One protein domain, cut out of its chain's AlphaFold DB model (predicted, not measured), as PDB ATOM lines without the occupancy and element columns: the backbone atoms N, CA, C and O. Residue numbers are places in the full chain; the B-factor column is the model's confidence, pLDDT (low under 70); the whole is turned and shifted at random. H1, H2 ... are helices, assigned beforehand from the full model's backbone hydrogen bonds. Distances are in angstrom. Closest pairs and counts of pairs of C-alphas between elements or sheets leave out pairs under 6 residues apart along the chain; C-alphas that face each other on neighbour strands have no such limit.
ATOM      1  N   VAL A 207     384.578 293.940 173.731       94.00
ATOM      2  CA  VAL A 207     384.697 295.182 172.947       94.00
ATOM      3  C   VAL A 207     384.610 296.442 173.815       94.00
ATOM      4  O   VAL A 207     385.311 297.425 173.567       94.00
ATOM      5  N   SER A 208     383.753 296.463 174.836       94.12
ATOM      6  CA  SER A 208     383.675 297.602 175.757       94.12
ATOM      7  C   SER A 208     384.918 297.699 176.635       94.12
ATOM      8  O   SER A 208     385.372 298.812 176.893       94.12
ATOM      9  N   LEU A 209     385.481 296.563 177.062       94.50
ATOM     10  CA  LEU A 209     386.761 296.526 177.777       94.50
ATOM     11  C   LEU A 209     387.902 297.028 176.892       94.50
ATOM     12  O   LEU A 209     388.624 297.928 177.305       94.50
ATOM     13  N   PHE A 210     387.977 296.547 175.650       94.56
ATOM     14  CA  PHE A 210     388.956 296.984 174.660       94.56
ATOM     15  C   PHE A 210     388.908 298.498 174.444       94.56
ATOM     16  O   PHE A 210     389.930 299.170 174.552       94.56
ATOM     17  N   ASN A 211     387.716 299.054 174.200       92.69
ATOM     18  CA  ASN A 211     387.549 300.496 174.010       92.69
ATOM     19  C   ASN A 211     387.946 301.285 175.261       92.69
ATOM     20  O   ASN A 211     388.605 302.313 175.151       92.69
ATOM     21  N   LYS A 212     387.570 300.809 176.453       91.69
ATOM     22  CA  LYS A 212     387.929 301.457 177.720       91.69
ATOM     23  C   LYS A 212     389.443 301.473 177.939       91.69
ATOM     24  O   LYS A 212     390.004 302.502 178.324       91.69
ATOM     25  N   ASP A 213     390.090 300.340 177.699       93.25
ATOM     26  CA  ASP A 213     391.530 300.186 177.854       93.25
ATOM     27  C   ASP A 213     392.268 301.075 176.858       93.25
ATOM     28  O   ASP A 213     393.147 301.836 177.256       93.25
ATOM     29  N   LEU A 214     391.844 301.069 175.595       91.75
ATOM     30  CA  LEU A 214     392.454 301.877 174.551       91.75
ATOM     31  C   LEU A 214     392.225 303.379 174.768       91.75
ATOM     32  O   LEU A 214     393.168 304.155 174.653       91.75
ATOM     33  N   HIS A 215     391.031 303.796 175.195       89.00
ATOM     34  CA  HIS A 215     390.750 305.186 175.572       89.00
ATOM     35  C   HIS A 215     391.667 305.676 176.706       89.00
ATOM     36  O   HIS A 215     392.127 306.814 176.687       89.00
ATOM     37  N   THR A 216     391.990 304.802 177.666       89.25
ATOM     38  CA  THR A 216     392.940 305.106 178.753       89.25
ATOM     39  C   THR A 216     394.391 305.137 178.246       89.25
ATOM     40  O   THR A 216     395.214 305.927 178.714       89.25
ATOM     41  N   LEU A 217     394.712 304.278 177.278       90.69
ATOM     42  CA  LEU A 217     396.052 304.094 176.727       90.69
ATOM     43  C   LEU A 217     396.484 305.233 175.797       90.69
ATOM     44  O   LEU A 217     397.618 305.711 175.885       90.69
ATOM     45  N   LEU A 218     395.586 305.654 174.900       88.31
ATOM     46  CA  LEU A 218     395.882 306.568 173.795       88.31
ATOM     47  C   LEU A 218     396.510 307.892 174.256       88.31
ATOM     48  O   LEU A 218     397.567 308.230 173.721       88.31
ATOM     49  N   PRO A 219     395.987 308.608 175.276       86.81
ATOM     50  CA  PRO A 219     396.615 309.842 175.752       86.81
ATOM     51  C   PRO A 219     398.063 309.638 176.217       86.81
ATOM     52  O   PRO A 219     398.932 310.465 175.939       86.81
ATOM     53  N   THR A 220     398.348 308.509 176.879       88.06
ATOM     54  CA  THR A 220     399.699 308.170 177.355       88.06
ATOM     55  C   THR A 220     400.645 307.920 176.182       88.06
ATOM     56  O   THR A 220     401.740 308.480 176.136       88.06
ATOM     57  N   LEU A 221     400.209 307.128 175.198       86.44
ATOM     58  CA  LEU A 221     400.999 306.823 174.003       86.44
ATOM     59  C   LEU A 221     401.260 308.069 173.151       86.44
ATOM     60  O   LEU A 221     402.380 308.275 172.681       86.44
ATOM     61  N   MET A 222     400.248 308.922 172.984       84.50
ATOM     62  CA  MET A 222     400.366 310.180 172.248       84.50
ATOM     63  C   MET A 222     401.356 311.128 172.926       84.50
ATOM     64  O   MET A 222     402.245 311.653 172.256       84.50
ATOM     65  N   LYS A 223     401.269 311.283 174.253       84.75
ATOM     66  CA  LYS A 223     402.205 312.106 175.032       84.75
ATOM     67  C   LYS A 223     403.645 311.599 174.930       84.75
ATOM     68  O   LYS A 223     404.571 312.393 174.778       84.75
ATOM     69  N   ASN A 224     403.838 310.284 174.998       82.81
ATOM     70  CA  ASN A 224     405.160 309.673 174.904       82.81
ATOM     71  C   ASN A 224     405.768 309.831 173.506       82.81
ATOM     72  O   ASN A 224     406.934 310.198 173.394       82.81
ATOM     73  N   ASN A 225     404.987 309.642 172.438       71.88
ATOM     74  CA  ASN A 225     405.472 309.722 171.053       71.88
ATOM     75  C   ASN A 225     406.065 311.083 170.649       71.88
ATOM     76  O   ASN A 225     406.773 311.166 169.646       71.88
ATOM     77  N   LEU A 226     405.843 312.131 171.442       68.31
ATOM     78  CA  LEU A 226     406.505 313.427 171.284       68.31
ATOM     79  C   LEU A 226     407.972 313.428 171.765       68.31
ATOM     80  O   LEU A 226     408.669 314.425 171.595       68.31
ATOM     81  N   ARG A 227     408.466 312.334 172.366       76.69
ATOM     82  CA  ARG A 227     409.788 312.240 173.008       76.69
ATOM     83  C   ARG A 227     410.554 310.995 172.546       76.69
ATOM     84  O   ARG A 227     410.129 309.873 172.810       76.69
ATOM     85  N   ASP A 228     411.738 311.175 171.957       68.94
ATOM     86  CA  ASP A 228     412.546 310.078 171.382       68.94
ATOM     87  C   ASP A 228     412.960 308.981 172.384       68.94
ATOM     88  O   ASP A 228     413.116 307.820 172.015       68.94
ATOM     89  N   HIS A 229     413.099 309.309 173.672       70.19
ATOM     90  CA  HIS A 229     413.532 308.359 174.707       70.19
ATOM     91  C   HIS A 229     412.423 307.414 175.209       70.19
ATOM     92  O   HIS A 229     412.672 306.602 176.100       70.19
ATOM     93  N   THR A 230     411.206 307.498 174.667       82.12
ATOM     94  CA  THR A 230     410.032 306.767 175.183       82.12
ATOM     95  C   THR A 230     409.639 305.538 174.362       82.12
ATOM     96  O   THR A 230     408.769 304.785 174.793       82.12
ATOM     97  N   LEU A 231     410.297 305.265 173.226       81.12
ATOM     98  CA  LEU A 231     409.934 304.150 172.336       81.12
ATOM     99  C   LEU A 231     409.855 302.807 173.078       81.12
ATOM    100  O   LEU A 231     408.881 302.074 172.945       81.12
ATOM    101  N   LYS A 232     410.837 302.519 173.941       82.12
ATOM    102  CA  LYS A 232     410.839 301.304 174.767       82.12
ATOM    103  C   LYS A 232     409.633 301.233 175.710       82.12
ATOM    104  O   LYS A 232     409.051 300.166 175.866       82.12
ATOM    105  N   GLN A 233     409.253 302.358 176.318       86.25
ATOM    106  CA  GLN A 233     408.091 302.418 177.204       86.25
ATOM    107  C   GLN A 233     406.802 302.161 176.423       86.25
ATOM    108  O   GLN A 233     405.964 301.400 176.887       86.25
ATOM    109  N   ASN A 234     406.666 302.724 175.220       85.12
ATOM    110  CA  ASN A 234     405.504 302.477 174.366       85.12
ATOM    111  C   ASN A 234     405.413 301.013 173.935       85.12
ATOM    112  O   ASN A 234     404.330 300.442 173.975       85.12
ATOM    113  N   ILE A 235     406.542 300.380 173.603       82.94
ATOM    114  CA  ILE A 235     406.594 298.943 173.306       82.94
ATOM    115  C   ILE A 235     406.118 298.118 174.509       82.94
ATOM    116  O   ILE A 235     405.275 297.241 174.337       82.94
ATOM    117  N   ASP A 236     406.611 298.403 175.719       86.06
ATOM    118  CA  ASP A 236     406.177 297.690 176.929       86.06
ATOM    119  C   ASP A 236     404.674 297.911 177.208       86.06
ATOM    120  O   ASP A 236     403.972 296.969 177.573       86.06
ATOM    121  N   ILE A 237     404.161 299.121 176.965       89.56
ATOM    122  CA  ILE A 237     402.734 299.456 177.076       89.56
ATOM    123  C   ILE A 237     401.891 298.685 176.045       89.56
ATOM    124  O   ILE A 237     400.846 298.135 176.395       89.56
ATOM    125  N   PHE A 238     402.327 298.613 174.785       87.56
ATOM    126  CA  PHE A 238     401.633 297.843 173.752       87.56
ATOM    127  C   PHE A 238     401.624 296.354 174.073       87.56
ATOM    128  O   PHE A 238     400.588 295.712 173.940       87.56
ATOM    129  N   LEU A 239     402.756 295.809 174.518       86.12
ATOM    130  CA  LEU A 239     402.843 294.411 174.928       86.12
ATOM    131  C   LEU A 239     401.887 294.110 176.083       86.12
ATOM    132  O   LEU A 239     401.187 293.104 176.029       86.12
ATOM    133  N   ASP A 240     401.818 294.977 177.096       90.94
ATOM    134  CA  ASP A 240     400.834 294.838 178.174       90.94
ATOM    135  C   ASP A 240     399.401 294.837 177.629       90.94
ATOM    136  O   ASP A 240     398.624 293.948 177.964       90.94
ATOM    137  N   PHE A 241     399.068 295.778 176.741       92.44
ATOM    138  CA  PHE A 241     397.746 295.877 176.123       92.44
ATOM    139  C   PHE A 241     397.371 294.622 175.316       92.44
ATOM    140  O   PHE A 241     396.322 294.031 175.565       92.44
ATOM    141  N   PHE A 242     398.228 294.165 174.399       90.12
ATOM    142  CA  PHE A 242     397.955 292.992 173.554       90.12
ATOM    143  C   PHE A 242     397.942 291.665 174.327       90.12
ATOM    144  O   PHE A 242     397.314 290.704 173.880       90.12
ATOM    145  N   ASN A 243     398.583 291.602 175.497       89.75
ATOM    146  CA  ASN A 243     398.564 290.415 176.355       89.75
ATOM    147  C   ASN A 243     397.288 290.291 177.210       89.75
ATOM    148  O   ASN A 243     397.127 289.287 177.906       89.75
ATOM    149  N   ARG A 244     396.379 291.275 177.185       93.94
ATOM    150  CA  ARG A 244     395.098 291.191 177.904       93.94
ATOM    151  C   ARG A 244     394.170 290.204 177.205       93.94
ATOM    152  O   ARG A 244     394.012 290.266 175.989       93.94
ATOM    153  N   ASP A 245     393.509 289.346 177.985       94.62
ATOM    154  CA  ASP A 245     392.665 288.264 177.452       94.62
ATOM    155  C   ASP A 245     391.607 288.781 176.470       94.62
ATOM    156  O   ASP A 245     391.598 288.370 175.320       94.62
ATOM    157  N   HIS A 246     390.811 289.778 176.859       94.31
ATOM    158  CA  HIS A 246     389.769 290.341 175.993       94.31
ATOM    159  C   HIS A 246     390.313 291.003 174.712       94.31
ATOM    160  O   HIS A 246     389.614 291.056 173.705       94.31
ATOM    161  N   VAL A 247     391.550 291.523 174.726       93.25
ATOM    162  CA  VAL A 247     392.189 292.065 173.517       93.25
ATOM    163  C   VAL A 247     392.539 290.909 172.590       93.25
ATOM    164  O   VAL A 247     392.127 290.920 171.432       93.25
ATOM    165  N   ARG A 248     393.223 289.883 173.109       89.81
ATOM    166  CA  ARG A 248     393.551 288.671 172.351       89.81
ATOM    167  C   ARG A 248     392.294 288.026 171.765       89.81
ATOM    168  O   ARG A 248     392.266 287.792 170.564       89.81
ATOM    169  N   ASP A 249     391.249 287.849 172.567       90.69
ATOM    170  CA  ASP A 249     389.993 287.220 172.150       90.69
ATOM    171  C   ASP A 249     389.333 287.988 170.987       90.69
ATOM    172  O   ASP A 249     388.844 287.382 170.035       90.69
ATOM    173  N   ILE A 250     389.373 289.329 170.998       91.06
ATOM    174  CA  ILE A 250     388.905 290.154 169.870       91.06
ATOM    175  C   ILE A 250     389.764 289.926 168.629       91.06
ATOM    176  O   ILE A 250     389.217 289.763 167.539       91.06
ATOM    177  N   PHE A 251     391.091 289.967 168.755       86.81
ATOM    178  CA  PHE A 251     391.984 289.815 167.606       86.81
ATOM    179  C   PHE A 251     391.895 288.413 166.995       86.81
ATOM    180  O   PHE A 251     391.839 288.301 165.773       86.81
ATOM    181  N   GLU A 252     391.814 287.369 167.820       86.88
ATOM    182  CA  GLU A 252     391.610 285.984 167.390       86.88
ATOM    183  C   GLU A 252     390.256 285.827 166.693       86.88
ATOM    184  O   GLU A 252     390.215 285.402 165.538       86.88
ATOM    185  N   ALA A 253     389.167 286.282 167.326       87.38
ATOM    186  CA  ALA A 253     387.832 286.208 166.741       87.38
ATOM    187  C   ALA A 253     387.754 286.940 165.395       87.38
ATOM    188  O   ALA A 253     387.150 286.429 164.462       87.38
ATOM    189  N   ASN A 254     388.391 288.109 165.258       82.69
ATOM    190  CA  ASN A 254     388.429 288.842 163.989       82.69
ATOM    191  C   ASN A 254     389.359 288.202 162.950       82.69
ATOM    192  O   ASN A 254     389.110 288.330 161.756       82.69
ATOM    193  N   ASN A 255     390.417 287.506 163.367       80.31
ATOM    194  CA  ASN A 255     391.314 286.802 162.453       80.31
ATOM    195  C   ASN A 255     390.670 285.527 161.873       80.31
ATOM    196  O   ASN A 255     390.985 285.150 160.745       80.31
ATOM    197  N   GLU A 256     389.762 284.891 162.616       83.56
ATOM    198  CA  GLU A 256     388.964 283.738 162.163       83.56
ATOM    199  C   GLU A 256     387.800 284.121 161.236       83.56
ATOM    200  O   GLU A 256     387.202 283.260 160.590       83.56
ATOM    201  N   VAL A 257     387.467 285.408 161.145       83.25
ATOM    202  CA  VAL A 257     386.405 285.893 160.265       83.25
ATOM    203  C   VAL A 257     386.853 285.798 158.804       83.25
ATOM    204  O   VAL A 257     387.649 286.598 158.307       83.25
ATOM    205  N   GLU A 258     386.310 284.808 158.096       82.75
ATOM    206  CA  GLU A 258     386.564 284.605 156.665       82.75
ATOM    207  C   GLU A 258     385.786 285.595 155.787       82.75
ATOM    208  O   GLU A 258     386.257 285.987 154.716       82.75
ATOM    209  N   ASP A 259     384.597 286.012 156.236       83.38
ATOM    210  CA  ASP A 259     383.677 286.841 155.468       83.38
ATOM    211  C   ASP A 259     382.891 287.853 156.323       83.38
ATOM    212  O   ASP A 259     382.940 287.894 157.551       83.38
ATOM    213  N   PHE A 260     382.112 288.694 155.649       82.94
ATOM    214  CA  PHE A 260     381.283 289.706 156.297       82.94
ATOM    215  C   PHE A 260     380.227 289.117 157.261       82.94
ATOM    216  O   PHE A 260     379.869 289.752 158.255       82.94
ATOM    217  N   SER A 261     379.731 287.904 157.002       88.69
ATOM    218  CA  SER A 261     378.732 287.243 157.849       88.69
ATOM    219  C   SER A 261     379.334 286.797 159.184       88.69
ATOM    220  O   SER A 261     378.728 287.006 160.242       88.69
ATOM    221  N   GLY A 262     380.555 286.256 159.163       89.19
ATOM    222  CA  GLY A 262     381.333 285.964 160.365       89.19
ATOM    223  C   GLY A 262     381.556 287.221 161.206       89.19
ATOM    224  O   GLY A 262     381.319 287.209 162.415       89.19
ATOM    225  N   PHE A 263     381.893 288.341 160.557       87.12
ATOM    226  CA  PHE A 263     382.094 289.624 161.235       87.12
ATOM    227  C   PHE A 263     380.823 290.119 161.939       87.12
ATOM    228  O   PHE A 263     380.856 290.539 163.097       87.12
ATOM    229  N   LEU A 264     379.673 290.045 161.260       90.44
ATOM    230  CA  LEU A 264     378.383 290.390 161.861       90.44
ATOM    231  C   LEU A 264     378.039 289.482 163.041       90.44
ATOM    232  O   LEU A 264     377.557 289.963 164.065       90.44
ATOM    233  N   THR A 265     378.302 288.183 162.907       93.44
ATOM    234  CA  THR A 265     378.044 287.198 163.964       93.44
ATOM    235  C   THR A 265     378.857 287.518 165.216       93.44
ATOM    236  O   THR A 265     378.301 287.508 166.317       93.44
ATOM    237  N   PHE A 266     380.130 287.893 165.053       93.50
ATOM    238  CA  PHE A 266     380.962 288.383 166.148       93.50
ATOM    239  C   PHE A 266     380.299 289.576 166.854       93.50
ATOM    240  O   PHE A 266     380.035 289.506 168.056       93.50
ATOM    241  N   TRP A 267     379.925 290.630 166.126       93.75
ATOM    242  CA  TRP A 267     379.322 291.823 166.732       93.75
ATOM    243  C   TRP A 267     377.966 291.571 167.394       93.75
ATOM    244  O   TRP A 267     377.688 292.112 168.467       93.75
ATOM    245  N   PHE A 268     377.125 290.727 166.798       95.75
ATOM    246  CA  PHE A 268     375.870 290.318 167.426       95.75
ATOM    247  C   PHE A 268     376.125 289.577 168.737       95.75
ATOM    248  O   PHE A 268     375.456 289.867 169.728       95.75
ATOM    249  N   SER A 269     377.128 288.694 168.772       95.25
ATOM    250  CA  SER A 269     377.497 287.981 169.995       95.25
ATOM    251  C   SER A 269     377.968 288.938 171.094       95.25
ATOM    252  O   SER A 269     377.561 288.780 172.240       95.25
ATOM    253  N   GLN A 270     378.724 289.988 170.753       94.56
ATOM    254  CA  GLN A 270     379.199 290.979 171.720       94.56
ATOM    255  C   GLN A 270     378.040 291.734 172.386       94.56
ATOM    256  O   GLN A 270     378.073 291.976 173.594       94.56
ATOM    257  N   ILE A 271     376.985 292.076 171.640       94.19
ATOM    258  CA  ILE A 271     375.769 292.667 172.221       94.19
ATOM    259  C   ILE A 271     375.018 291.658 173.089       94.19
ATOM    260  O   ILE A 271     374.626 291.986 174.211       94.19
ATOM    261  N   ASP A 272     374.833 290.436 172.589       94.00
ATOM    262  CA  ASP A 272     374.078 289.391 173.283       94.00
ATOM    263  C   ASP A 272     374.777 288.952 174.592       94.00
ATOM    264  O   ASP A 272     374.103 288.628 175.571       94.00
ATOM    265  N   GLN A 273     376.111 289.021 174.655       93.44
ATOM    266  CA  GLN A 273     376.928 288.759 175.849       93.44
ATOM    267  C   GLN A 273     376.921 289.904 176.873       93.44
ATOM    268  O   GLN A 273     377.368 289.722 178.010       93.44
ATOM    269  N   PHE A 274     376.412 291.090 176.523       94.19
ATOM    270  CA  PHE A 274     376.298 292.194 177.472       94.19
ATOM    271  C   PHE A 274     375.096 291.962 178.407       94.19
ATOM    272  O   PHE A 274     374.021 292.558 178.270       94.19
ATOM    273  N   ASP A 275     375.283 291.096 179.409       93.62
ATOM    274  CA  ASP A 275     374.245 290.611 180.333       93.62
ATOM    275  C   ASP A 275     373.380 291.728 180.923       93.62
ATOM    276  O   ASP A 275     372.159 291.604 181.080       93.62
ATOM    277  N   PHE A 276     374.011 292.847 181.286       93.62
ATOM    278  CA  PHE A 276     373.301 293.956 181.904       93.62
ATOM    279  C   PHE A 276     372.316 294.625 180.939       93.62
ATOM    280  O   PHE A 276     371.205 294.943 181.365       93.62
ATOM    281  N   LEU A 277     372.679 294.788 179.665       94.88
ATOM    282  CA  LEU A 277     371.826 295.322 178.603       94.88
ATOM    283  C   LEU A 277     370.675 294.351 178.336       94.88
ATOM    284  O   LEU A 277     369.506 294.730 178.445       94.88
ATOM    285  N   MET A 278     370.997 293.078 178.096       96.12
ATOM    286  CA  MET A 278     370.001 292.054 177.781       96.12
ATOM    287  C   MET A 278     368.989 291.870 178.912       96.12
ATOM    288  O   MET A 278     367.785 291.764 178.674       96.12
ATOM    289  N   LYS A 279     369.427 291.964 180.173       95.19
ATOM    290  CA  LYS A 279     368.532 291.976 181.340       95.19
ATOM    291  C   LYS A 279     367.548 293.148 181.336       95.19
ATOM    292  O   LYS A 279     366.467 293.016 181.912       95.19
ATOM    293  N   LYS A 280     367.900 294.306 180.771       94.81
ATOM    294  CA  LYS A 280     366.997 295.466 180.681       94.81
ATOM    295  C   LYS A 280     366.050 295.348 179.505       94.81
ATOM    296  O   LYS A 280     364.861 295.546 179.724       94.81
ATOM    297  N   ILE A 281     366.544 294.939 178.339       95.94
ATOM    298  CA  ILE A 281     365.715 294.629 177.167       95.94
ATOM    299  C   ILE A 281     364.649 293.588 177.540       95.94
ATOM    300  O   ILE A 281     363.459 293.776 177.299       95.94
ATOM    301  N   ASN A 282     365.036 292.538 178.269       93.69
ATOM    302  CA  ASN A 282     364.114 291.501 178.737       93.69
ATOM    303  C   ASN A 282     363.109 291.973 179.809       93.69
ATOM    304  O   ASN A 282     362.234 291.207 180.202       93.69
ATOM    305  N   ARG A 283     363.218 293.210 180.306       90.88
ATOM    306  CA  ARG A 283     362.250 293.835 181.229       90.88
ATOM    307  C   ARG A 283     361.351 294.865 180.549       90.88
ATOM    308  O   ARG A 283     360.456 295.386 181.209       90.88
ATOM    309  N   SER A 284     361.593 295.180 179.282       91.12
ATOM    310  CA  SER A 284     360.663 295.960 178.468       91.12
ATOM    311  C   SER A 284     359.415 295.129 178.157       91.12
ATOM    312  O   SER A 284     359.420 293.896 178.299       91.12
ATOM    313  N   THR A 285     358.344 295.806 177.739       88.25
ATOM    314  CA  THR A 285     357.112 295.145 177.286       88.25
ATOM    315  C   THR A 285     357.412 294.145 176.165       88.25
ATOM    316  O   THR A 285     358.339 294.340 175.374       88.25
ATOM    317  N   ILE A 286     356.649 293.046 176.119       82.94
ATOM    318  CA  ILE A 286     356.884 291.933 175.181       82.94
ATOM    319  C   ILE A 286     356.932 292.449 173.737       82.94
ATOM    320  O   ILE A 286     357.886 292.151 173.024       82.94
ATOM    321  N   ASP A 287     355.976 293.301 173.364       87.88
ATOM    322  CA  ASP A 287     355.854 293.870 172.018       87.88
ATOM    323  C   ASP A 287     357.064 294.709 171.584       87.88
ATOM    324  O   ASP A 287     357.355 294.783 170.397       87.88
ATOM    325  N   VAL A 288     357.772 295.358 172.516       93.62
ATOM    326  CA  VAL A 288     358.873 296.282 172.183       93.62
ATOM    327  C   VAL A 288     360.238 295.600 172.289       93.62
ATOM    328  O   VAL A 288     361.195 296.006 171.634       93.62
ATOM    329  N   ARG A 289     360.343 294.530 173.083       95.12
ATOM    330  CA  ARG A 289     361.600 293.814 173.342       95.12
ATOM    331  C   ARG A 289     362.304 293.359 172.067       95.12
ATOM    332  O   ARG A 289     363.489 293.638 171.895       95.12
ATOM    333  N   GLU A 290     361.594 292.636 171.208       95.75
ATOM    334  CA  GLU A 290     362.187 292.072 169.991       95.75
ATOM    335  C   GLU A 290     362.446 293.160 168.942       95.75
ATOM    336  O   GLU A 290     363.444 293.092 168.229       95.75
ATOM    337  N   ILE A 291     361.638 294.227 168.936       97.56
ATOM    338  CA  ILE A 291     361.862 295.407 168.092       97.56
ATOM    339  C   ILE A 291     363.181 296.095 168.473       97.56
ATOM    340  O   ILE A 291     363.971 296.411 167.590       97.56
ATOM    341  N   ILE A 292     363.468 296.270 169.772       97.69
ATOM    342  CA  ILE A 292     364.747 296.845 170.231       97.69
ATOM    343  C   ILE A 292     365.924 295.967 169.793       97.69
ATOM    344  O   ILE A 292     366.899 296.488 169.257       97.69
ATOM    345  N   LYS A 293     365.849 294.643 169.996       96.50
ATOM    346  CA  LYS A 293     366.933 293.727 169.598       96.50
ATOM    347  C   LYS A 293     367.186 293.767 168.093       96.50
ATOM    348  O   LYS A 293     368.339 293.895 167.687       96.50
ATOM    349  N   SER A 294     366.123 293.676 167.289       96.69
ATOM    350  CA  SER A 294     366.220 293.749 165.826       96.69
ATOM    351  C   SER A 294     366.834 295.074 165.401       96.69
ATOM    352  O   SER A 294     367.798 295.088 164.647       96.69
ATOM    353  N   TYR A 295     366.351 296.183 165.964       97.81
ATOM    354  CA  TYR A 295     366.848 297.512 165.638       97.81
ATOM    355  C   TYR A 295     368.339 297.687 165.950       97.81
ATOM    356  O   TYR A 295     369.079 298.201 165.117       97.81
ATOM    357  N   VAL A 296     368.806 297.223 167.115       97.44
ATOM    358  CA  VAL A 296     370.234 297.277 167.464       97.44
ATOM    359  C   VAL A 296     371.066 296.467 166.465       97.44
ATOM    360  O   VAL A 296     372.082 296.961 165.983       97.44
ATOM    361  N   LYS A 297     370.626 295.256 166.097       96.31
ATOM    362  CA  LYS A 297     371.324 294.409 165.114       96.31
ATOM    363  C   LYS A 297     371.313 295.012 163.702       96.31
ATOM    364  O   LYS A 297     372.322 294.955 163.001       96.31
ATOM    365  N   GLU A 298     370.212 295.637 163.295       96.06
ATOM    366  CA  GLU A 298     370.107 296.378 162.033       96.06
ATOM    367  C   GLU A 298     371.058 297.581 162.000       96.06
ATOM    368  O   GLU A 298     371.782 297.756 161.022       96.06
ATOM    369  N   GLU A 299     371.124 298.375 163.075       95.50
ATOM    370  CA  GLU A 299     372.066 299.494 163.153       95.50
ATOM    371  C   GLU A 299     373.520 299.008 163.128       95.50
ATOM    372  O   GLU A 299     374.324 299.620 162.435       95.50
ATOM    373  N   ILE A 300     373.870 297.895 163.787       94.38
ATOM    374  CA  ILE A 300     375.213 297.289 163.669       94.38
ATOM    375  C   ILE A 300     375.542 297.011 162.203       94.38
ATOM    376  O   ILE A 300     376.591 297.431 161.717       94.38
ATOM    377  N   LYS A 301     374.627 296.355 161.480       93.31
ATOM    378  CA  LYS A 301     374.809 296.044 160.058       93.31
ATOM    379  C   LYS A 301     375.036 297.314 159.232       93.31
ATOM    380  O   LYS A 301     375.969 297.351 158.436       93.31
ATOM    381  N   ILE A 302     374.231 298.353 159.457       90.25
ATOM    382  CA  ILE A 302     374.370 299.654 158.785       90.25
ATOM    383  C   ILE A 302     375.732 300.287 159.091       90.25
ATOM    384  O   ILE A 302     376.401 300.757 158.180       90.25
ATOM    385  N   ARG A 303     376.185 300.287 160.352       87.25
ATOM    386  CA  ARG A 303     377.474 300.902 160.720       87.25
ATOM    387  C   ARG A 303     378.672 300.182 160.129       87.25
ATOM    388  O   ARG A 303     379.641 300.845 159.791       87.25
ATOM    389  N   ILE A 304     378.591 298.867 159.975       86.50
ATOM    390  CA  ILE A 304     379.669 298.085 159.371       86.50
ATOM    391  C   ILE A 304     379.676 298.246 157.836       86.50
ATOM    392  O   ILE A 304     380.747 298.266 157.233       86.50
ATOM    393  N   LEU A 305     378.505 298.368 157.192       80.88
ATOM    394  CA  LEU A 305     378.388 298.443 155.726       80.88
ATOM    395  C   LEU A 305     378.478 299.853 155.140       80.88
ATOM    396  O   LEU A 305     379.102 300.047 154.101       80.88
ATOM    397  N   GLU A 306     377.775 300.808 155.741       68.44
ATOM    398  CA  GLU A 306     377.404 302.068 155.085       68.44
ATOM    399  C   GLU A 306     378.156 303.274 155.619       68.44
ATOM    400  O   GLU A 306     378.158 304.325 154.981       68.44
ATOM    401  N   ILE A 307     378.765 303.151 156.795       60.75
ATOM    402  CA  ILE A 307     379.531 304.237 157.386       60.75
ATOM    403  C   ILE A 307     380.994 303.884 157.202       60.75
ATOM    404  O   ILE A 307     381.563 303.225 158.075       60.75
ATOM    405  N   PRO A 308     381.622 304.304 156.083       57.41
ATOM    406  CA  PRO A 308     383.056 304.444 156.132       57.41
ATOM    407  C   PRO A 308     383.359 305.331 157.341       57.41
ATOM    408  O   PRO A 308     382.614 306.286 157.599       57.41
ATOM    409  N   ALA A 309     384.392 305.012 158.114       52.69
ATOM    410  CA  ALA A 309     384.796 305.916 159.185       52.69
ATOM    411  C   ALA A 309     385.056 307.323 158.619       52.69
ATOM    412  O   ALA A 309     385.120 307.512 157.403       52.69
ATOM    413  N   GLU A 310     385.165 308.341 159.473       53.81
ATOM    414  CA  GLU A 310     385.327 309.738 159.028       53.81
ATOM    415  C   GLU A 310     386.496 309.938 158.034       53.81
ATOM    416  O   GLU A 310     386.523 310.906 157.273       53.81
ATOM    417  N   ASP A 311     387.432 308.988 157.975       56.03
ATOM    418  CA  ASP A 311     388.563 308.922 157.054       56.03
ATOM    419  C   ASP A 311     388.310 308.165 155.728       56.03
ATOM    420  O   ASP A 311     389.202 308.108 154.876       56.03
ATOM    421  N   GLY A 312     387.109 307.630 155.504       65.12
ATOM    422  CA  GLY A 312     386.730 306.903 154.293       65.12
ATOM    423  C   GLY A 312     386.985 305.391 154.337       65.12
ATOM    424  O   GLY A 312     386.866 304.753 153.290       65.12
ATOM    425  N   LEU A 313     387.363 304.819 155.488       65.12
ATOM    426  CA  LEU A 313     387.725 303.399 155.593       65.12
ATOM    427  C   LEU A 313     386.517 302.476 155.723       65.12
ATOM    428  O   LEU A 313     385.640 302.694 156.556       65.12
ATOM    429  N   TYR A 314     386.524 301.395 154.945       76.19
ATOM    430  CA  TYR A 314     385.519 300.333 155.012       76.19
ATOM    431  C   TYR A 314     385.982 299.199 155.931       76.19
ATOM    432  O   TYR A 314     387.170 299.072 156.229       76.19
ATOM    433  N   TRP A 315     385.066 298.297 156.305       75.94
ATOM    434  CA  TRP A 315     385.387 297.059 157.035       75.94
ATOM    435  C   TRP A 315     386.621 296.327 156.475       75.94
ATOM    436  O   TRP A 315     387.468 295.878 157.240       75.94
ATOM    437  N   SER A 316     386.774 296.259 155.149       76.69
ATOM    438  CA  SER A 316     387.911 295.586 154.509       76.69
ATOM    439  C   SER A 316     389.265 296.212 154.840       76.69
ATOM    440  O   SER A 316     390.292 295.546 154.753       76.69
ATOM    441  N   ASP A 317     389.296 297.501 155.165       80.31
ATOM    442  CA  ASP A 317     390.523 298.178 155.569       80.31
ATOM    443  C   ASP A 317     390.825 297.917 157.043       80.31
ATOM    444  O   ASP A 317     391.977 297.662 157.389       80.31
ATOM    445  N   TYR A 318     389.791 297.857 157.885       77.50
ATOM    446  CA  TYR A 318     389.926 297.403 159.267       77.50
ATOM    447  C   TYR A 318     390.416 295.965 159.351       77.50
ATOM    448  O   TYR A 318     391.356 295.705 160.090       77.50
ATOM    449  N   ASP A 319     389.861 295.056 158.552       78.62
ATOM    450  CA  ASP A 319     390.313 293.664 158.472       78.62
ATOM    451  C   ASP A 319     391.811 293.570 158.131       78.62
ATOM    452  O   ASP A 319     392.564 292.845 158.782       78.62
ATOM    453  N   LYS A 320     392.294 294.381 157.176       85.19
ATOM    454  CA  LYS A 320     393.730 294.457 156.852       85.19
ATOM    455  C   LYS A 320     394.559 294.964 158.028       85.19
ATOM    456  O   LYS A 320     395.622 294.403 158.289       85.19
ATOM    457  N   ILE A 321     394.101 296.011 158.719       83.06
ATOM    458  CA  ILE A 321     394.786 296.559 159.898       83.06
ATOM    459  C   ILE A 321     394.834 295.502 161.011       83.06
ATOM    460  O   ILE A 321     395.907 295.222 161.547       83.06
ATOM    461  N   PHE A 322     393.707 294.847 161.299       80.00
ATOM    462  CA  PHE A 322     393.604 293.767 162.277       80.00
ATOM    463  C   PHE A 322     394.552 292.618 161.949       80.00
ATOM    464  O   PHE A 322     395.337 292.231 162.806       80.00
ATOM    465  N   LYS A 323     394.555 292.117 160.710       82.88
ATOM    466  CA  LYS A 323     395.449 291.030 160.275       82.88
ATOM    467  C   LYS A 323     396.921 291.431 160.313       82.88
ATOM    468  O   LYS A 323     397.766 290.612 160.670       82.88
ATOM    469  N   LYS A 324     397.243 292.684 159.976       85.50
ATOM    470  CA  LYS A 324     398.602 293.236 160.078       85.50
ATOM    471  C   LYS A 324     399.083 293.238 161.530       85.50
ATOM    472  O   LYS A 324     400.168 292.723 161.798       85.50
ATOM    473  N   ILE A 325     398.280 293.773 162.451       81.56
ATOM    474  CA  ILE A 325     398.587 293.763 163.887       81.56
ATOM    475  C   ILE A 325     398.652 292.317 164.379       81.56
ATOM    476  O   ILE A 325     399.648 291.912 164.965       81.56
ATOM    477  N   HIS A 326     397.656 291.491 164.070       79.25
ATOM    478  CA  HIS A 326     397.603 290.115 164.540       79.25
ATOM    479  C   HIS A 326     398.851 289.319 164.131       79.25
ATOM    480  O   HIS A 326     399.504 288.687 164.962       79.25
ATOM    481  N   LYS A 327     399.254 289.428 162.860       82.88
ATOM    482  CA  LYS A 327     400.468 288.794 162.344       82.88
ATOM    483  C   LYS A 327     401.725 289.251 163.093       82.88
ATOM    484  O   LYS A 327     402.533 288.402 163.448       82.88
ATOM    485  N   LYS A 328     401.874 290.554 163.339       80.12
ATOM    486  CA  LYS A 328     403.057 291.121 164.006       80.12
ATOM    487  C   LYS A 328     403.110 290.791 165.505       80.12
ATOM    488  O   LYS A 328     404.184 290.596 166.051       80.12
ATOM    489  N   TYR A 329     401.962 290.719 166.178       72.88
ATOM    490  CA  TYR A 329     401.910 290.622 167.643       72.88
ATOM    491  C   TYR A 329     401.643 289.212 168.177       72.88
ATOM    492  O   TYR A 329     402.130 288.890 169.257       72.88
ATOM    493  N   TYR A 330     400.923 288.364 167.440       72.19
ATOM    494  CA  TYR A 330     400.522 287.036 167.923       72.19
ATOM    495  C   TYR A 330     401.216 285.893 167.173       72.19
ATOM    496  O   TYR A 330     401.662 284.939 167.807       72.19
ATOM    497  N   ASN A 331     401.414 285.998 165.853       69.50
ATOM    498  CA  ASN A 331     402.097 284.931 165.102       69.50
ATOM    499  C   ASN A 331     403.619 284.904 165.336       69.50
ATOM    500  O   ASN A 331     404.236 283.847 165.233       69.50
ATOM    501  N   GLU A 332     404.234 286.042 165.669       62.00
ATOM    502  CA  GLU A 332     405.678 286.147 165.949       62.00
ATOM    503  C   GLU A 332     406.019 285.856 167.429       62.00
ATOM    504  O   GLU A 332     407.175 285.601 167.777       62.00
ATOM    505  N   GLN A 333     405.012 285.784 168.310       51.12
ATOM    506  CA  GLN A 333     405.192 285.535 169.745       51.12
ATOM    507  C   GLN A 333     405.645 284.108 170.106       51.12
ATOM    508  O   GLN A 333     405.979 283.851 171.265       51.12
ATOM    509  N   THR A 334     405.775 283.186 169.143       52.53
ATOM    510  CA  THR A 334     406.438 281.894 169.397       52.53
ATOM    511  C   THR A 334     407.936 282.019 169.729       52.53
ATOM    512  O   THR A 334     408.517 281.050 170.216       52.53
ATOM    513  N   SER A 335     408.565 283.195 169.575       52.41
ATOM    514  CA  SER A 335     409.883 283.488 170.163       52.41
ATOM    515  C   SER A 335     409.909 284.852 170.863       52.41
ATOM    516  O   SER A 335     410.267 285.871 170.279       52.41
ATOM    517  N   SER A 336     409.579 284.865 172.154       50.69
ATOM    518  CA  SER A 336     409.457 286.040 173.039       50.69
ATOM    519  C   SER A 336     410.688 286.961 173.174       50.69
ATOM    520  O   SER A 336     410.633 287.940 173.919       50.69
ATOM    521  N   TYR A 337     411.799 286.674 172.490       52.38
ATOM    522  CA  TYR A 337     413.065 287.399 172.630       52.38
ATOM    523  C   TYR A 337     413.335 288.447 171.537       52.38
ATOM    524  O   TYR A 337     414.088 289.379 171.809       52.38
ATOM    525  N   ASP A 338     412.714 288.351 170.355       56.75
ATOM    526  CA  ASP A 338     413.085 289.196 169.197       56.75
ATOM    527  C   ASP A 338     412.283 290.506 169.102       56.75
ATOM    528  O   ASP A 338     412.763 291.533 168.636       56.75
ATOM    529  N   PHE A 339     411.073 290.529 169.662       58.94
ATOM    530  CA  PHE A 339     410.152 291.660 169.513       58.94
ATOM    531  C   PHE A 339     410.683 292.996 170.076       58.94
ATOM    532  O   PHE A 339     410.333 294.075 169.603       58.94
ATOM    533  N   ARG A 340     411.550 292.945 171.097       63.53
ATOM    534  CA  ARG A 340     412.146 294.143 171.715       63.53
ATOM    535  C   ARG A 340     413.274 294.767 170.880       63.53
ATOM    536  O   ARG A 340     413.704 295.866 171.228       63.53
ATOM    537  N   GLY A 341     413.765 294.082 169.844       61.25
ATOM    538  CA  GLY A 341     414.891 294.526 169.017       61.25
ATOM    539  C   GLY A 341     414.513 295.381 167.807       61.25
ATOM    540  O   GLY A 341     415.321 296.215 167.404       61.25
ATOM    541  N   ASP A 342     413.290 295.234 167.278       70.69
ATOM    542  CA  ASP A 342     413.040 295.543 165.860       70.69
ATOM    543  C   ASP A 342     411.965 296.601 165.563       70.69
ATOM    544  O   ASP A 342     411.834 297.011 164.411       70.69
ATOM    545  N   ILE A 343     411.206 297.094 166.554       79.00
ATOM    546  CA  ILE A 343     410.195 298.129 166.276       79.00
ATOM    547  C   ILE A 343     410.859 299.484 166.055       79.00
ATOM    548  O   ILE A 343     411.394 300.088 166.989       79.00
ATOM    549  N   THR A 344     410.766 300.002 164.830       86.06
ATOM    550  CA  THR A 344     411.229 301.362 164.526       86.06
ATOM    551  C   THR A 344     410.248 302.413 165.050       86.06
ATOM    552  O   THR A 344     409.078 302.138 165.336       86.06
ATOM    553  N   LYS A 345     410.704 303.666 165.154       84.81
ATOM    554  CA  LYS A 345     409.841 304.794 165.535       84.81
ATOM    555  C   LYS A 345     408.653 304.934 164.577       84.81
ATOM    556  O   LYS A 345     407.531 305.165 165.023       84.81
ATOM    557  N   GLU A 346     408.886 304.760 163.279       86.81
ATOM    558  CA  GLU A 346     407.869 304.837 162.229       86.81
ATOM    559  C   GLU A 346     406.818 303.740 162.389       86.81
ATOM    560  O   GLU A 346     405.627 304.027 162.294       86.81
ATOM    561  N   GLU A 347     407.240 302.508 162.682       85.38
ATOM    562  CA  GLU A 347     406.323 301.390 162.907       85.38
ATOM    563  C   GLU A 347     405.478 301.574 164.171       85.38
ATOM    564  O   GLU A 347     404.288 301.270 164.171       85.38
ATOM    565  N   ASN A 348     406.071 302.097 165.247       85.19
ATOM    566  CA  ASN A 348     405.356 302.430 166.478       85.19
ATOM    567  C   ASN A 348     404.292 303.517 166.241       85.19
ATOM    568  O   ASN A 348     403.185 303.443 166.775       85.19
ATOM    569  N   ILE A 349     404.611 304.521 165.422       86.31
ATOM    570  CA  ILE A 349     403.665 305.576 165.040       86.31
ATOM    571  C   ILE A 349     402.552 305.006 164.161       86.31
ATOM    572  O   ILE A 349     401.381 305.293 164.396       86.31
ATOM    573  N   GLU A 350     402.896 304.173 163.180       87.94
ATOM    574  CA  GLU A 350     401.921 303.506 162.317       87.94
ATOM    575  C   GLU A 350     400.961 302.625 163.125       87.94
ATOM    576  O   GLU A 350     399.753 302.702 162.924       87.94
ATOM    577  N   LEU A 351     401.473 301.863 164.096       86.88
ATOM    578  CA  LEU A 351     400.647 301.078 165.010       86.88
ATOM    579  C   LEU A 351     399.695 301.952 165.827       86.88
ATOM    580  O   LEU A 351     398.527 301.601 165.975       86.88
ATOM    581  N   LEU A 352     400.173 303.080 166.362       88.88
ATOM    582  CA  LEU A 352     399.308 304.002 167.095       88.88
ATOM    583  C   LEU A 352     398.162 304.496 166.202       88.88
ATOM    584  O   LEU A 352     397.013 304.489 166.632       88.88
ATOM    585  N   TYR A 353     398.457 304.887 164.960       88.56
ATOM    586  CA  TYR A 353     397.429 305.302 164.001       88.56
ATOM    587  C   TYR A 353     396.434 304.182 163.685       88.56
ATOM    588  O   TYR A 353     395.230 304.428 163.627       88.56
ATOM    589  N   ASP A 354     396.927 302.962 163.494       88.50
ATOM    590  CA  ASP A 354     396.105 301.780 163.248       88.50
ATOM    591  C   ASP A 354     395.173 301.484 164.439       88.50
ATOM    592  O   ASP A 354     393.986 301.215 164.249       88.50
ATOM    593  N   LEU A 355     395.671 301.616 165.672       89.69
ATOM    594  CA  LEU A 355     394.872 301.457 166.886       89.69
ATOM    595  C   LEU A 355     393.832 302.566 167.063       89.69
ATOM    596  O   LEU A 355     392.706 302.260 167.441       89.69
ATOM    597  N   ILE A 356     394.161 303.826 166.757       88.69
ATOM    598  CA  ILE A 356     393.188 304.936 166.772       88.69
ATOM    599  C   ILE A 356     392.047 304.645 165.793       88.69
ATOM    600  O   ILE A 356     390.878 304.748 166.149       88.69
ATOM    601  N   LYS A 357     392.363 304.184 164.580       88.31
ATOM    602  CA  LYS A 357     391.337 303.816 163.598       88.31
ATOM    603  C   LYS A 357     390.434 302.699 164.108       88.31
ATOM    604  O   LYS A 357     389.214 302.801 163.985       88.31
ATOM    605  N   ILE A 358     391.019 301.636 164.667       88.56
ATOM    606  CA  ILE A 358     390.252 300.530 165.254       88.56
ATOM    607  C   ILE A 358     389.361 301.041 166.389       88.56
ATOM    608  O   ILE A 358     388.182 300.693 166.428       88.56
ATOM    609  N   HIS A 359     389.906 301.871 167.283       89.88
ATOM    610  CA  HIS A 359     389.168 302.493 168.378       89.88
ATOM    611  C   HIS A 359     387.939 303.243 167.867       89.88
ATOM    612  O   HIS A 359     386.827 302.962 168.304       89.88
ATOM    613  N   ASP A 360     388.120 304.145 166.905       86.94
ATOM    614  CA  ASP A 360     387.039 304.989 166.395       86.94
ATOM    615  C   ASP A 360     385.960 304.151 165.701       86.94
ATOM    616  O   ASP A 360     384.761 304.369 165.880       86.94
ATOM    617  N   TYR A 361     386.359 303.106 164.979       87.50
ATOM    618  CA  TYR A 361     385.411 302.167 164.391       87.50
ATOM    619  C   TYR A 361     384.627 301.386 165.455       87.50
ATOM    620  O   TYR A 361     383.400 301.252 165.384       87.50
ATOM    621  N   PHE A 362     385.321 300.898 166.483       90.88
ATOM    622  CA  PHE A 362     384.716 300.106 167.548       90.88
ATOM    623  C   PHE A 362     383.804 300.959 168.421       90.88
ATOM    624  O   PHE A 362     382.738 300.481 168.812       90.88
ATOM    625  N   ILE A 363     384.157 302.215 168.700       90.44
ATOM    626  CA  ILE A 363     383.338 303.112 169.517       90.44
ATOM    627  C   ILE A 363     381.994 303.394 168.841       90.44
ATOM    628  O   ILE A 363     380.963 303.405 169.518       90.44
ATOM    629  N   LEU A 364     381.973 303.526 167.508       89.75
ATOM    630  CA  LEU A 364     380.754 303.758 166.732       89.75
ATOM    631  C   LEU A 364     379.768 302.597 166.857       89.75
ATOM    632  O   LEU A 364     378.577 302.836 167.067       89.75
ATOM    633  N   ILE A 365     380.239 301.352 166.777       93.00
ATOM    634  CA  ILE A 365     379.375 300.172 166.922       93.00
ATOM    635  C   ILE A 365     379.013 299.962 168.397       93.00
ATOM    636  O   ILE A 365     377.844 299.779 168.739       93.00
ATOM    637  N   ASN A 366     379.992 300.084 169.296       94.25
ATOM    638  CA  ASN A 366     379.808 299.903 170.735       94.25
ATOM    639  C   ASN A 366     378.865 300.952 171.351       94.25
ATOM    640  O   ASN A 366     378.218 300.697 172.366       94.25
ATOM    641  N   SER A 367     378.723 302.123 170.720       94.94
ATOM    642  CA  SER A 367     377.745 303.149 171.101       94.94
ATOM    643  C   SER A 367     376.280 302.693 170.981       94.94
ATOM    644  O   SER A 367     375.408 303.331 171.558       94.94
TER     645      SER A 367
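Overview. This is residues 207 to 367 of the 577 residues of an uncharacterized protein of viral metagenome (UniProt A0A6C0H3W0). An elongated body of helices is built along the long helix H9, with the hairpin of H1 and H2 packed on one side and H7 crossing it on another. Beyond H9's last residues H6 carries on the length, with the short H5 set at a steep angle to it near its first residues and H4 reaching from H6 to H3; H8 lies at the opposite end. The printed part has 161 residues with nine named helices, H1 to H9 in order, and no named strand: all helix, compact, radius of gyration of the C-alphas 17.7 A, spans 59 by 32 by 29 A.

Along the chain. H1, residues 207 to 225, starts at C-alpha 207 (384.697, 295.182, 172.947), with a kink of 34 degrees near residue 217. H2 is 228 to 242, H3 245 to 255, H4 260 to 272, H5 275 to 281, H6 286 to 305 (29.7 A), H7 315 to 331, H8 339 to 342. H9, 345 to 366, is 30.9 A long and ends at C-alpha 366 (379.808, 299.903, 170.735).

Arrangement. H1, H2 and H9 form a bundle, helices side by side. H1 touches H9, closest C-alphas Asn 211 and His 359 at 6.2 A, opposite ways at a shallow tilt of 32 degrees, only just short of steep. H7 touches H9 at a steep tilt of 53 degrees, Ile 321 to Asp 354 6.3 A between closest C-alphas. H6 touches H9 with residues 300 to 304 alone, Ile 300 to Ile 365 6.0 A between closest C-alphas. H3 touches H7, closest C-alphas Asn 255 and Lys 323, 6.3 A. H4 touches H6, closest C-alphas Phe 268 and Lys 297, 6.5 A. H5 only just touches H6, with 3 pairs of C-alphas within 8 A, Ile 281 and Arg 289 closest at 5.7 A. H8 is close to H2 but not clearly touching, closest C-alphas Ile 235 and Arg 340, 7.5 A. Every O i to N i+4 pair is within hydrogen-bond range in H3, H4, H5 and H9, against 13 of 15 in H1, 9 of 11 in H2, 14 of 16 in H6 and 12 of 13 in H7; H8 is too short for one.

Size, cuts and confidence. The farthest C-alphas, His 229 and Asp 287, are 59.5 A apart. The printed part has no cut and no long link; residues 331 to 338 stand free. Its mean pLDDT is 84.5, with residues 226, 228, 306 to 313 and 331 to 341 under 70.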